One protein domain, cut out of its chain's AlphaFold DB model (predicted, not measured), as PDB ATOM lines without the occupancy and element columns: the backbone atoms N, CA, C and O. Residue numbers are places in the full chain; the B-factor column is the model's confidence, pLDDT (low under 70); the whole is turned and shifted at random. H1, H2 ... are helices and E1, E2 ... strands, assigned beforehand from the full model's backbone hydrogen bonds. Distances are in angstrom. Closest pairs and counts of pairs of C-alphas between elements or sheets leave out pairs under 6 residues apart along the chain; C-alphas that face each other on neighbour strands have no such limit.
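AT A GLANCE: This is residues 93 to 195 of the 381 residues of an uncharacterized protein of Anaerolineaceae bacterium 4572_78 (UniProt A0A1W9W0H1). A twisted sheet of four strands and a smaller sheet of three stand face to face as a sandwich, their strands nearly aligned; between E3 and E4 the chain runs out past one end into a small helical arm, H1 and H2, where residues 145 to 150 stick out. This arm makes much of the length. The 103 printed residues hold E1 E2 E3 H1 H2 E4 E5 E6 E7 in chain order, class mixed, with sheets E1 E2 E4 E3 and E5 E6 E7, both antiparallel. The whole is loose, with a radius of gyration of the C-alphas of 16.0 A and spans of 53 by 24 by 20 A.

HOW THE PARTS SIT: In the larger sheet, E2, residues 104 to 111, and E4, residues 157 to 166, are inner strands, with N 108 and O 162 2.8 A apart. The edge strands are E1, residues 93 to 99, in a hairpin with E2, N 96 to O 107 2.8 A, and E3, residues 128 to 134, N 130 to O 161 2.9 A. E5, residues 172 to 177, E6, residues 183 to 189, and E7, residues 192 to 194, form a meander, each strand the antiparallel neighbour of the one before, with N 174 to O 186 2.8 A and N 187 to O 194 2.8 A. Between the sheets, the closest C-alphas of E2 and E5 are those of Ala 110 and Ala 176, 6.5 A apart. H1, residues 138 to 146, and H2, residues 151 to 154, touch only at the corner, C-alphas of Ile 144 and Pro 151 6.1 A apart; neither is on a sheet. In H1 every O i to N i+4 pair is within hydrogen-bond range; H2 is too short for one.

IN THESE COORDINATES: E4 spans 26.4 A, E2 22.7 A, E1 20.1 A, E6 19.7 A, E3 17.6 A, E5 16.7 A, H1 12.5 A, E7 6.6 A and H2 5.3 A. E1 begins at C-alpha 93 (55.476, -13.296, 46.557); E7 ends at C-alpha 194 (65.506, -10.430, 44.085).

THE WHOLE: The C-alphas farthest apart, of Asp 102 and Lys 146, are 53.4 A apart. The printed part has no cut, and E2 to E3 is the long link. Residues 135 to 155 and residue 180 have pLDDT under 70.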
ATOM      1  N   VAL A  93      55.643 -14.478  47.413       86.62
ATOM      2  CA  VAL A  93      55.476 -13.296  46.557       86.62
ATOM      3  C   VAL A  93      56.117 -13.541  45.202       86.62
ATOM      4  O   VAL A  93      57.319 -13.781  45.103       86.62
ATOM      5  N   THR A  94      55.324 -13.394  44.146       87.19
ATOM      6  CA  THR A  94      55.778 -13.457  42.755       87.19
ATOM      7  C   THR A  94      55.510 -12.133  42.053       87.19
ATOM      8  O   THR A  94      54.509 -11.458  42.308       87.19
ATOM      9  N   VAL A  95      56.435 -11.728  41.181       89.69
ATOM     10  CA  VAL A  95      56.321 -10.498  40.391       89.69
ATOM     11  C   VAL A  95      56.680 -10.803  38.944       89.69
ATOM     12  O   VAL A  95      57.814 -11.170  38.640       89.69
ATOM     13  N   GLU A  96      55.718 -10.620  38.051       91.50
ATOM     14  CA  GLU A  96      55.902 -10.686  36.604       91.50
ATOM     15  C   GLU A  96      56.125  -9.276  36.052       91.50
ATOM     16  O   GLU A  96      55.428  -8.332  36.434       91.50
ATOM     17  N   ILE A  97      57.094  -9.134  35.146       91.81
ATOM     18  CA  ILE A  97      57.461  -7.863  34.515       91.81
ATOM     19  C   ILE A  97      57.245  -8.007  33.008       91.81
ATOM     20  O   ILE A  97      57.910  -8.808  32.354       91.81
ATOM     21  N   GLU A  98      56.336  -7.213  32.447       94.00
ATOM     22  CA  GLU A  98      56.041  -7.190  31.014       94.00
ATOM     23  C   GLU A  98      56.501  -5.869  30.384       94.00
ATOM     24  O   GLU A  98      56.186  -4.780  30.869       94.00
ATOM     25  N   ASP A  99      57.235  -5.942  29.274       93.12
ATOM     26  CA  ASP A  99      57.658  -4.767  28.512       93.12
ATOM     27  C   ASP A  99      56.518  -4.230  27.622       93.12
ATOM     28  O   ASP A  99      56.071  -4.909  26.698       93.12
ATOM     29  N   LYS A 100      56.064  -2.992  27.869       93.31
ATOM     30  CA  LYS A 100      55.039  -2.293  27.067       93.31
ATOM     31  C   LYS A 100      55.614  -1.203  26.147       93.31
ATOM     32  O   LYS A 100      54.883  -0.319  25.704       93.31
ATOM     33  N   GLY A 101      56.913  -1.227  25.865       91.44
ATOM     34  CA  GLY A 101      57.617  -0.210  25.084       91.44
ATOM     35  C   GLY A 101      58.118   0.936  25.961       91.44
ATOM     36  O   GLY A 101      59.271   0.926  26.381       91.44
ATOM     37  N   ASP A 102      57.258   1.906  26.281       91.31
ATOM     38  CA  ASP A 102      57.662   3.112  27.031       91.31
ATOM     39  C   ASP A 102      57.721   2.891  28.557       91.31
ATOM     40  O   ASP A 102      58.309   3.684  29.295       91.31
ATOM     41  N   LYS A 103      57.111   1.804  29.044       92.62
ATOM     42  CA  LYS A 103      56.992   1.433  30.464       92.62
ATOM     43  C   LYS A 103      57.080  -0.082  30.654       92.62
ATOM     44  O   LYS A 103      57.004  -0.838  29.684       92.62
ATOM     45  N   TYR A 104      57.229  -0.514  31.903       93.25
ATOM     46  CA  TYR A 104      56.987  -1.899  32.310       93.25
ATOM     47  C   TYR A 104      55.637  -2.014  33.012       93.25
ATOM     48  O   TYR A 104      55.303  -1.162  33.832       93.25
ATOM     49  N   HIS A 105      54.894  -3.074  32.707       92.06
ATOM     50  CA  HIS A 105      53.700  -3.474  33.438       92.06
ATOM     51  C   HIS A 105      54.078  -4.568  34.435       92.06
ATOM     52  O   HIS A 105      54.603  -5.609  34.041       92.06
ATOM     53  N   LEU A 106      53.851  -4.325  35.723       91.88
ATOM     54  CA  LEU A 106      54.146  -5.273  36.791       91.88
ATOM     55  C   LEU A 106      52.851  -5.941  37.234       91.88
ATOM     56  O   LEU A 106      51.877  -5.250  37.537       91.88
ATOM     57  N   THR A 107      52.869  -7.267  37.341       91.19
ATOM     58  CA  THR A 107      51.839  -8.042  38.043       91.19
ATOM     59  C   THR A 107      52.467  -8.671  39.272       91.19
ATOM     60  O   THR A 107      53.408  -9.444  39.155       91.19
ATOM     61  N   THR A 108      51.953  -8.348  40.454       91.00
ATOM     62  CA  THR A 108      52.391  -8.945  41.719       91.00
ATOM     63  C   THR A 108      51.298  -9.842  42.271       91.00
ATOM     64  O   THR A 108      50.143  -9.417  42.355       91.00
ATOM     65  N   ILE A 109      51.667 -11.053  42.678       88.88
ATOM     66  CA  ILE A 109      50.796 -11.984  43.392       88.88
ATOM     67  C   ILE A 109      51.456 -12.300  44.732       88.88
ATOM     68  O   ILE A 109      52.609 -12.723  44.761       88.88
ATOM     69  N   ALA A 110      50.729 -12.071  45.821       88.38
ATOM     70  CA  ALA A 110      51.102 -12.526  47.155       88.38
ATOM     71  C   ALA A 110      50.107 -13.592  47.621       88.38
ATOM     72  O   ALA A 110      48.899 -13.390  47.469       88.38
ATOM     73  N   THR A 111      50.606 -14.699  48.163       82.50
ATOM     74  CA  THR A 111      49.813 -15.830  48.665       82.50
ATOM     75  C   THR A 111      50.314 -16.275  50.028       82.50
ATOM     76  O   THR A 111      51.519 -16.360  50.233       82.50
ATOM     77  N   ASP A 112      49.388 -16.530  50.947       77.06
ATOM     78  CA  ASP A 112      49.673 -16.922  52.332       77.06
ATOM     79  C   ASP A 112      48.392 -17.437  53.011       77.06
ATOM     80  O   ASP A 112      47.302 -17.149  52.518       77.06
ATOM     81  N   PHE A 113      48.463 -18.172  54.125       70.00
ATOM     82  CA  PHE A 113      47.252 -18.616  54.829       70.00
ATOM     83  C   PHE A 113      46.564 -17.483  55.621       70.00
ATOM     84  O   PHE A 113      45.332 -17.467  55.726       70.00
ATOM     85  N   ASN A 114      47.315 -16.506  56.145       76.38
ATOM     86  CA  ASN A 114      46.794 -15.332  56.854       76.38
ATOM     87  C   ASN A 114      47.386 -14.024  56.314       76.38
ATOM     88  O   ASN A 114      47.864 -13.183  57.080       76.38
ATOM     89  N   LEU A 115      47.284 -13.800  55.006       83.69
ATOM     90  CA  LEU A 115      47.806 -12.593  54.379       83.69
ATOM     91  C   LEU A 115      47.186 -11.318  54.985       83.69
ATOM     92  O   LEU A 115      45.967 -11.199  55.138       83.69
ATOM     93  N   SER A 116      48.018 -10.323  55.289       85.25
ATOM     94  CA  SER A 116      47.579  -9.022  55.794       85.25
ATOM     95  C   SER A 116      47.548  -7.982  54.671       85.25
ATOM     96  O   SER A 116      48.595  -7.559  54.183       85.25
ATOM     97  N   GLU A 117      46.350  -7.525  54.275       85.81
ATOM     98  CA  GLU A 117      46.209  -6.429  53.293       85.81
ATOM     99  C   GLU A 117      46.813  -5.119  53.825       85.81
ATOM    100  O   GLU A 117      47.473  -4.403  53.075       85.81
ATOM    101  N   ASP A 118      46.673  -4.841  55.126       85.06
ATOM    102  CA  ASP A 118      47.214  -3.630  55.761       85.06
ATOM    103  C   ASP A 118      48.751  -3.604  55.782       85.06
ATOM    104  O   ASP A 118      49.358  -2.534  55.694       85.06
ATOM    105  N   ASN A 119      49.393  -4.775  55.875       84.44
ATOM    106  CA  ASN A 119      50.852  -4.913  55.865       84.44
ATOM    107  C   ASN A 119      51.408  -5.312  54.486       84.44
ATOM    108  O   ASN A 119      52.568  -5.715  54.366       84.44
ATOM    109  N   TYR A 120      50.605  -5.177  53.430       87.62
ATOM    110  CA  TYR A 120      51.039  -5.388  52.058       87.62
ATOM    111  C   TYR A 120      51.519  -4.072  51.429       87.62
ATOM    112  O   TYR A 120      50.769  -3.116  51.251       87.62
ATOM    113  N   THR A 121      52.798  -4.027  51.057       88.69
ATOM    114  CA  THR A 121      53.410  -2.933  50.298       88.69
ATOM    115  C   THR A 121      53.583  -3.346  48.830       88.69
ATOM    116  O   THR A 121      54.486  -4.128  48.514       88.69
ATOM    117  N   PRO A 122      52.752  -2.830  47.913       81.94
ATOM    118  CA  PRO A 122      52.869  -3.080  46.479       81.94
ATOM    119  C   PRO A 122      54.093  -2.376  45.866       81.94
ATOM    120  O   PRO A 122      54.638  -1.442  46.454       81.94
ATOM    121  N   PRO A 123      54.488  -2.730  44.629       79.69
ATOM    122  CA  PRO A 123      55.584  -2.050  43.928       79.69
ATOM    123  C   PRO A 123      55.303  -0.578  43.563       79.69
ATOM    124  O   PRO A 123      56.233   0.146  43.199       79.69
ATOM    125  N   CYS A 124      54.049  -0.118  43.625       80.00
ATOM    126  CA  CYS A 124      53.633   1.201  43.145       80.00
ATOM    127  C   CYS A 124      52.585   1.854  44.053       80.00
ATOM    128  O   CYS A 124      51.677   1.173  44.516       80.00
ATOM    129  N   ASP A 125      52.641   3.183  44.196       71.88
ATOM    130  CA  ASP A 125      51.686   3.966  45.003       71.88
ATOM    131  C   ASP A 125      50.294   4.096  44.351       71.88
ATOM    132  O   ASP A 125      49.308   4.394  45.016       71.88
ATOM    133  N   ASN A 126      50.210   3.910  43.029       71.50
ATOM    134  CA  ASN A 126      48.974   3.961  42.239       71.50
ATOM    135  C   ASN A 126      48.463   2.565  41.854       71.50
ATOM    136  O   ASN A 126      47.731   2.432  40.869       71.50
ATOM    137  N   ASN A 127      48.913   1.526  42.556       70.06
ATOM    138  CA  ASN A 127      48.537   0.159  42.247       70.06
ATOM    139  C   ASN A 127      47.014  -0.024  42.300       70.06
ATOM    140  O   ASN A 127      46.306   0.563  43.117       70.06
ATOM    141  N   VAL A 128      46.510  -0.889  41.428       75.75
ATOM    142  CA  VAL A 128      45.121  -1.334  41.492       75.75
ATOM    143  C   VAL A 128      45.136  -2.748  42.042       75.75
ATOM    144  O   VAL A 128      45.756  -3.641  41.462       75.75
ATOM    145  N   ILE A 129      44.473  -2.963  43.180       82.31
ATOM    146  CA  ILE A 129      44.167  -4.320  43.637       82.31
ATOM    147  C   ILE A 129      43.139  -4.879  42.659       82.31
ATOM    148  O   ILE A 129      42.003  -4.411  42.596       82.31
ATOM    149  N   THR A 130      43.583  -5.834  41.848       80.69
ATOM    150  CA  THR A 130      42.792  -6.429  40.763       80.69
ATOM    151  C   THR A 130      42.061  -7.683  41.217       80.69
ATOM    152  O   THR A 130      41.025  -8.018  40.650       80.69
ATOM    153  N   GLU A 131      42.557  -8.344  42.263       83.69
ATOM    154  CA  GLU A 131      41.952  -9.544  42.829       83.69
ATOM    155  C   GLU A 131      42.192  -9.593  44.341       83.69
ATOM    156  O   GLU A 131      43.310  -9.349  44.808       83.69
ATOM    157  N   ARG A 132      41.133  -9.932  45.082       87.06
ATOM    158  CA  ARG A 132      41.186 -10.378  46.476       87.06
ATOM    159  C   ARG A 132      40.540 -11.748  46.527       87.06
ATOM    160  O   ARG A 132      39.374 -11.871  46.145       87.06
ATOM    161  N   SER A 133      41.277 -12.744  46.991       82.75
ATOM    162  CA  SER A 133      40.718 -14.067  47.242       82.75
ATOM    163  C   SER A 133      40.827 -14.351  48.730       82.75
ATOM    164  O   SER A 133      41.891 -14.204  49.331       82.75
ATOM    165  N   ASN A 134      39.695 -14.722  49.315       77.69
ATOM    166  CA  ASN A 134      39.660 -15.282  50.652       77.69
ATOM    167  C   ASN A 134      39.687 -16.804  50.534       77.69
ATOM    168  O   ASN A 134      39.166 -17.364  49.563       77.69
ATOM    169  N   LEU A 135      40.247 -17.460  51.544       68.31
ATOM    170  CA  LEU A 135      40.207 -18.906  51.668       68.31
ATOM    171  C   LEU A 135      38.742 -19.373  51.674       68.31
ATOM    172  O   LEU A 135      37.951 -18.956  52.518       68.31
ATOM    173  N   ASN A 136      38.376 -20.205  50.700       63.00
ATOM    174  CA  ASN A 136      36.998 -20.662  50.482       63.00
ATOM    175  C   ASN A 136      36.918 -22.185  50.293       63.00
ATOM    176  O   ASN A 136      36.040 -22.708  49.607       63.00
ATOM    177  N   GLU A 137      37.869 -22.907  50.873       59.94
ATOM    178  CA  GLU A 137      37.871 -24.359  50.816       59.94
ATOM    179  C   GLU A 137      36.714 -24.943  51.634       59.94
ATOM    180  O   GLU A 137      36.345 -24.422  52.692       59.94
ATOM    181  N   VAL A 138      36.141 -26.050  51.152       56.88
ATOM    182  CA  VAL A 138      34.976 -26.703  51.782       56.88
ATOM    183  C   VAL A 138      35.271 -27.041  53.245       56.88
ATOM    184  O   VAL A 138      34.473 -26.726  54.126       56.88
ATOM    185  N   TRP A 139      36.457 -27.592  53.509       58.81
ATOM    186  CA  TRP A 139      36.904 -27.950  54.856       58.81
ATOM    187  C   TRP A 139      37.031 -26.724  55.776       58.81
ATOM    188  O   TRP A 139      36.672 -26.792  56.950       58.81
ATOM    189  N   TYR A 140      37.487 -25.584  55.248       60.38
ATOM    190  CA  TYR A 140      37.673 -24.351  56.014       60.38
ATOM    191  C   TYR A 140      36.323 -23.752  56.430       60.38
ATOM    192  O   TYR A 140      36.101 -23.410  57.593       60.38
ATOM    193  N   ASN A 141      35.375 -23.722  55.492       63.19
ATOM    194  CA  ASN A 141      34.017 -23.251  55.740       63.19
ATOM    195  C   ASN A 141      33.280 -24.121  56.771       63.19
ATOM    196  O   ASN A 141      32.557 -23.597  57.621       63.19
ATOM    197  N   GLU A 142      33.472 -25.444  56.746       63.03
ATOM    198  CA  GLU A 142      32.900 -26.349  57.752       63.03
ATOM    199  C   GLU A 142      33.378 -26.041  59.179       63.03
ATOM    200  O   GLU A 142      32.599 -26.169  60.125       63.03
ATOM    201  N   ILE A 143      34.625 -25.595  59.350       58.38
ATOM    202  CA  ILE A 143      35.206 -25.264  60.659       58.38
ATOM    203  C   ILE A 143      34.640 -23.962  61.204       58.38
ATOM    204  O   ILE A 143      34.188 -23.919  62.351       58.38
ATOM    205  N   ILE A 144      34.614 -22.910  60.383       61.53
ATOM    206  CA  ILE A 144      34.036 -21.626  60.793       61.53
ATOM    207  C   ILE A 144      32.573 -21.822  61.206       61.53
ATOM    208  O   ILE A 144      32.171 -21.391  62.287       61.53
ATOM    209  N   ASN A 145      31.822 -22.616  60.443       61.97
ATOM    210  CA  ASN A 145      30.448 -22.973  60.786       61.97
ATOM    211  C   ASN A 145      30.331 -23.760  62.107       61.97
ATOM    212  O   ASN A 145      29.419 -23.498  62.892       61.97
ATOM    213  N   LYS A 146      31.245 -24.700  62.390       60.41
ATOM    214  CA  LYS A 146      31.256 -25.478  63.647       60.41
ATOM    215  C   LYS A 146      31.644 -24.648  64.871       60.41
ATOM    216  O   LYS A 146      31.115 -24.890  65.952       60.41
ATOM    217  N   SER A 147      32.516 -23.656  64.709       55.28
ATOM    218  CA  SER A 147      32.918 -22.741  65.789       55.28
ATOM    219  C   SER A 147      31.827 -21.737  66.200       55.28
ATOM    220  O   SER A 147      31.989 -21.037  67.198       55.28
ATOM    221  N   GLY A 148      30.711 -21.658  65.458       54.88
ATOM    222  CA  GLY A 148      29.656 -20.659  65.676       54.88
ATOM    223  C   GLY A 148      30.087 -19.230  65.324       54.88
ATOM    224  O   GLY A 148      29.428 -18.266  65.712       54.88
ATOM    225  N   ALA A 149      31.203 -19.100  64.614       54.41
ATOM    226  CA  ALA A 149      31.791 -17.847  64.195       54.41
ATOM    227  C   ALA A 149      31.139 -17.327  62.904       54.41
ATOM    228  O   ALA A 149      30.774 -18.112  62.033       54.41
ATOM    229  N   ASP A 150      31.007 -16.004  62.757       54.31
ATOM    230  CA  ASP A 150      30.487 -15.402  61.522       54.31
ATOM    231  C   ASP A 150      31.489 -15.627  60.368       54.31
ATOM    232  O   ASP A 150      32.618 -15.123  60.447       54.31
ATOM    233  N   PRO A 151      31.096 -16.319  59.280       52.91
ATOM    234  CA  PRO A 151      31.944 -16.554  58.110       52.91
ATOM    235  C   PRO A 151      32.561 -15.285  57.522       52.91
ATOM    236  O   PRO A 151      33.687 -15.311  57.030       52.91
ATOM    237  N   ASN A 152      31.867 -14.149  57.625       53.91
ATOM    238  CA  ASN A 152      32.358 -12.869  57.117       53.91
ATOM    239  C   ASN A 152      33.436 -12.243  58.012       53.91
ATOM    240  O   ASN A 152      34.205 -11.410  57.545       53.91
ATOM    241  N   THR A 153      33.492 -12.628  59.290       51.53
ATOM    242  CA  THR A 153      34.480 -12.116  60.256       51.53
ATOM    243  C   THR A 153      35.764 -12.947  60.247       51.53
ATOM    244  O   THR A 153      36.821 -12.456  60.637       51.53
ATOM    245  N   PHE A 154      35.688 -14.198  59.786       54.50
ATOM    246  CA  PHE A 154      36.820 -15.122  59.764       54.50
ATOM    247  C   PHE A 154      37.411 -15.350  58.382       54.50
ATOM    248  O   PHE A 154      38.470 -15.956  58.323       54.50
ATOM    249  N   ALA A 155      36.799 -14.847  57.306       59.34
ATOM    250  CA  ALA A 155      37.363 -14.907  55.963       59.34
ATOM    251  C   ALA A 155      38.835 -14.452  55.966       59.34
ATOM    252  O   ALA A 155      39.136 -13.269  56.131       59.34
ATOM    253  N   LYS A 156      39.754 -15.412  55.824       71.94
ATOM    254  CA  LYS A 156      41.188 -15.142  55.756       71.94
ATOM    255  C   LYS A 156      41.553 -14.829  54.324       71.94
ATOM    256  O   LYS A 156      41.317 -15.641  53.430       71.94
ATOM    257  N   LEU A 157      42.096 -13.639  54.119       76.62
ATOM    258  CA  LEU A 157      42.687 -13.269  52.851       76.62
ATOM    259  C   LEU A 157      43.861 -14.210  52.598       76.62
ATOM    260  O   LEU A 157      44.769 -14.281  53.420       76.62
ATOM    261  N   ASN A 158      43.820 -14.933  51.482       81.06
ATOM    262  CA  ASN A 158      44.874 -15.880  51.139       81.06
ATOM    263  C   ASN A 158      45.616 -15.523  49.853       81.06
ATOM    264  O   ASN A 158      46.639 -16.122  49.527       81.06
ATOM    265  N   ARG A 159      45.093 -14.547  49.103       86.19
ATOM    266  CA  ARG A 159      45.696 -14.097  47.857       86.19
ATOM    267  C   ARG A 159      45.377 -12.644  47.560       86.19
ATOM    268  O   ARG A 159      44.216 -12.227  47.562       86.19
ATOM    269  N   LEU A 160      46.416 -11.902  47.196       89.56
ATOM    270  CA  LEU A 160      46.318 -10.559  46.640       89.56
ATOM    271  C   LEU A 160      46.984 -10.503  45.275       89.56
ATOM    272  O   LEU A 160      48.135 -10.911  45.122       89.56
ATOM    273  N   ARG A 161      46.278  -9.927  44.301       90.50
ATOM    274  CA  ARG A 161      46.848  -9.579  42.998       90.50
ATOM    275  C   ARG A 161      46.819  -8.077  42.795       90.50
ATOM    276  O   ARG A 161      45.751  -7.455  42.813       90.50
ATOM    277  N   THR A 162      47.976  -7.491  42.513       91.38
ATOM    278  CA  THR A 162      48.084  -6.071  42.170       91.38
ATOM    279  C   THR A 162      48.807  -5.870  40.855       91.38
ATOM    280  O   THR A 162      49.676  -6.656  40.478       91.38
ATOM    281  N   THR A 163      48.418  -4.821  40.136       90.44
ATOM    282  CA  THR A 163      49.088  -4.423  38.899       90.44
ATOM    283  C   THR A 163      49.402  -2.934  38.895       90.44
ATOM    284  O   THR A 163      48.698  -2.130  39.520       90.44
ATOM    285  N   CYS A 164      50.483  -2.561  38.212       90.44
ATOM    286  CA  CYS A 164      50.836  -1.165  37.971       90.44
ATOM    287  C   CYS A 164      51.810  -1.002  36.800       90.44
ATOM    288  O   CYS A 164      52.520  -1.934  36.433       90.44
ATOM    289  N   ASP A 165      51.876   0.217  36.260       91.31
ATOM    290  CA  ASP A 165      52.866   0.600  35.254       91.31
ATOM    291  C   ASP A 165      53.985   1.441  35.878       91.31
ATOM    292  O   ASP A 165      53.722   2.448  36.545       91.31
ATOM    293  N   VAL A 166      55.237   1.087  35.591       91.50
ATOM    294  CA  VAL A 166      56.439   1.791  36.066       91.50
ATOM    295  C   VAL A 166      57.321   2.251  34.909       91.50
ATOM    296  O   VAL A 166      57.276   1.714  33.801       91.50
ATOM    297  N   ASN A 167      58.146   3.264  35.168       92.56
ATOM    298  CA  ASN A 167      59.153   3.718  34.211       92.56
ATOM    299  C   ASN A 167      60.256   2.664  34.029       92.56
ATOM    300  O   ASN A 167      60.440   1.778  34.860       92.56
ATOM    301  N   LYS A 168      61.015   2.780  32.938       89.75
ATOM    302  CA  LYS A 168      62.063   1.819  32.569       89.75
ATOM    303  C   LYS A 168      63.237   1.730  33.544       89.75
ATOM    304  O   LYS A 168      63.940   0.732  33.521       89.75
ATOM    305  N   ASP A 169      63.435   2.734  34.385       90.75
ATOM    306  CA  ASP A 169      64.509   2.854  35.372       90.75
ATOM    307  C   ASP A 169      64.048   2.526  36.804       90.75
ATOM    308  O   ASP A 169      64.639   2.995  37.776       90.75
ATOM    309  N   PHE A 170      62.964   1.758  36.955       90.56
ATOM    310  CA  PHE A 170      62.371   1.510  38.264       90.56
ATOM    311  C   PHE A 170      63.279   0.711  39.210       90.56
ATOM    312  O   PHE A 170      63.979  -0.219  38.822       90.56
ATOM    313  N   ASP A 171      63.186   1.046  40.492       91.44
ATOM    314  CA  ASP A 171      63.770   0.295  41.597       91.44
ATOM    315  C   ASP A 171      62.758   0.329  42.741       91.44
ATOM    316  O   ASP A 171      62.537   1.369  43.371       91.44
ATOM    317  N   LYS A 172      62.025  -0.772  42.908       89.44
ATOM    318  CA  LYS A 172      60.844  -0.840  43.774       89.44
ATOM    319  C   LYS A 172      60.986  -1.933  44.813       89.44
ATOM    320  O   LYS A 172      61.559  -2.985  44.556       89.44
ATOM    321  N   LYS A 173      60.427  -1.683  45.993       88.69
ATOM    322  CA  LYS A 173      60.346  -2.656  47.078       88.69
ATOM    323  C   LYS A 173      58.917  -3.179  47.155       88.69
ATOM    324  O   LYS A 173      57.996  -2.381  47.274       88.69
ATOM    325  N   VAL A 174      58.757  -4.493  47.109       89.94
ATOM    326  CA  VAL A 174      57.491  -5.186  47.366       89.94
ATOM    327  C   VAL A 174      57.609  -5.868  48.717       89.94
ATOM    328  O   VAL A 174      58.651  -6.444  49.024       89.94
ATOM    329  N   THR A 175      56.591  -5.772  49.560       89.38
ATOM    330  CA  THR A 175      56.557  -6.452  50.860       89.38
ATOM    331  C   THR A 175      55.180  -7.054  51.070       89.38
ATOM    332  O   THR A 175      54.186  -6.367  50.879       89.38
ATOM    333  N   ALA A 176      55.111  -8.320  51.450       88.69
ATOM    334  CA  ALA A 176      53.880  -8.957  51.890       88.69
ATOM    335  C   ALA A 176      54.128  -9.567  53.262       88.69
ATOM    336  O   ALA A 176      55.170 -10.194  53.456       88.69
ATOM    337  N   CYS A 177      53.198  -9.358  54.187       83.06
ATOM    338  CA  CYS A 177      53.259  -9.933  55.520       83.06
ATOM    339  C   CYS A 177      51.977 -10.696  55.832       83.06
ATOM    340  O   CYS A 177      50.903 -10.335  55.339       83.06
ATOM    341  N   ASP A 178      52.092 -11.707  56.678       80.44
ATOM    342  CA  ASP A 178      50.952 -12.358  57.305       80.44
ATOM    343  C   ASP A 178      50.445 -11.533  58.517       80.44
ATOM    344  O   ASP A 178      50.964 -10.458  58.855       80.44
ATOM    345  N   LEU A 179      49.395 -12.017  59.182       75.06
ATOM    346  CA  LEU A 179      48.860 -11.426  60.416       75.06
ATOM    347  C   LEU A 179      49.721 -11.712  61.662       75.06
ATOM    348  O   LEU A 179      49.463 -11.125  62.716       75.06
ATOM    349  N   TYR A 180      50.724 -12.586  61.558       68.88
ATOM    350  CA  TYR A 180      51.614 -12.992  62.650       68.88
ATOM    351  C   TYR A 180      52.978 -12.281  62.622       68.88
ATOM    352  O   TYR A 180      53.742 -12.370  63.585       68.88
ATOM    353  N   GLY A 181      53.242 -11.483  61.587       71.69
ATOM    354  CA  GLY A 181      54.436 -10.663  61.425       71.69
ATOM    355  C   GLY A 181      55.551 -11.298  60.587       71.69
ATOM    356  O   GLY A 181      56.638 -10.714  60.530       71.69
ATOM    357  N   HIS A 182      55.328 -12.439  59.927       72.56
ATOM    358  CA  HIS A 182      56.267 -12.964  58.935       72.56
ATOM    359  C   HIS A 182      56.107 -12.194  57.627       72.56
ATOM    360  O   HIS A 182      55.001 -12.003  57.131       72.56
ATOM    361  N   CYS A 183      57.223 -11.726  57.062       79.88
ATOM    362  CA  CYS A 183      57.210 -10.846  55.898       79.88
ATOM    363  C   CYS A 183      58.206 -11.282  54.824       79.88
ATOM    364  O   CYS A 183      59.405 -11.389  55.089       79.88
ATOM    365  N   THR A 184      57.734 -11.390  53.587       82.31
ATOM    366  CA  THR A 184      58.579 -11.523  52.398       82.31
ATOM    367  C   THR A 184      58.772 -10.163  51.755       82.31
ATOM    368  O   THR A 184      57.819  -9.430  51.494       82.31
ATOM    369  N   THR A 185      60.028  -9.808  51.493       86.94
ATOM    370  CA  THR A 185      60.400  -8.551  50.842       86.94
ATOM    371  C   THR A 185      61.208  -8.826  49.584       86.94
ATOM    372  O   THR A 185      62.242  -9.483  49.651       86.94
ATOM    373  N   LEU A 186      60.802  -8.235  48.462       88.75
ATOM    374  CA  LEU A 186      61.538  -8.271  47.199       88.75
ATOM    375  C   LEU A 186      61.972  -6.863  46.793       88.75
ATOM    376  O   LEU A 186      61.229  -5.896  46.967       88.75
ATOM    377  N   ARG A 187      63.169  -6.749  46.214       90.25
ATOM    378  CA  ARG A 187      63.610  -5.573  45.460       90.25
ATOM    379  C   ARG A 187      63.521  -5.896  43.974       90.25
ATOM    380  O   ARG A 187      64.162  -6.830  43.506       90.25
ATOM    381  N   CYS A 188      62.731  -5.119  43.254       90.44
ATOM    382  CA  CYS A 188      62.409  -5.307  41.851       90.44
ATOM    383  C   CYS A 188      63.037  -4.213  40.995       90.44
ATOM    384  O   CYS A 188      62.844  -3.024  41.251       90.44
ATOM    385  N   THR A 189      63.745  -4.648  39.956       91.75
ATOM    386  CA  THR A 189      64.399  -3.822  38.935       91.75
ATOM    387  C   THR A 189      64.060  -4.378  37.543       91.75
ATOM    388  O   THR A 189      63.487  -5.469  37.465       91.75
ATOM    389  N   PRO A 190      64.410  -3.696  36.435       90.25
ATOM    390  CA  PRO A 190      64.191  -4.223  35.084       90.25
ATOM    391  C   PRO A 190      64.827  -5.593  34.832       90.25
ATOM    392  O   PRO A 190      64.311  -6.359  34.026       90.25
ATOM    393  N   ASP A 191      65.910  -5.911  35.546       87.19
ATOM    394  CA  ASP A 191      66.626  -7.186  35.427       87.19
ATOM    395  C   ASP A 191      65.959  -8.325  36.222       87.19
ATOM    396  O   ASP A 191      66.402  -9.472  36.166       87.19
ATOM    397  N   GLY A 192      64.894  -8.021  36.969       85.75
ATOM    398  CA  GLY A 192      64.144  -8.971  37.781       85.75
ATOM    399  C   GLY A 192      63.983  -8.536  39.235       85.75
ATOM    400  O   GLY A 192      64.457  -7.480  39.673       85.75
ATOM    401  N   CYS A 193      63.287  -9.381  39.993       86.25
ATOM    402  CA  CYS A 193      63.066  -9.209  41.421       86.25
ATOM    403  C   CYS A 193      63.931 -10.179  42.214       86.25
ATOM    404  O   CYS A 193      63.904 -11.385  41.981       86.25
ATOM    405  N   ILE A 194      64.673  -9.648  43.178       82.06
ATOM    406  CA  ILE A 194      65.506 -10.430  44.085       82.06
ATOM    407  C   ILE A 194      65.104 -10.137  45.525       82.06
ATOM    408  O   ILE A 194      64.854  -8.988  45.899       82.06
ATOM    409  N   ALA A 195      65.065 -11.169  46.361       74.50
ATOM    410  CA  ALA A 195      65.049 -10.958  47.799       74.50
ATOM    411  C   ALA A 195      66.410 -10.367  48.222       74.50
ATOM    412  O   ALA A 195      67.446 -10.798  47.703       74.50
TER     413      ALA A 195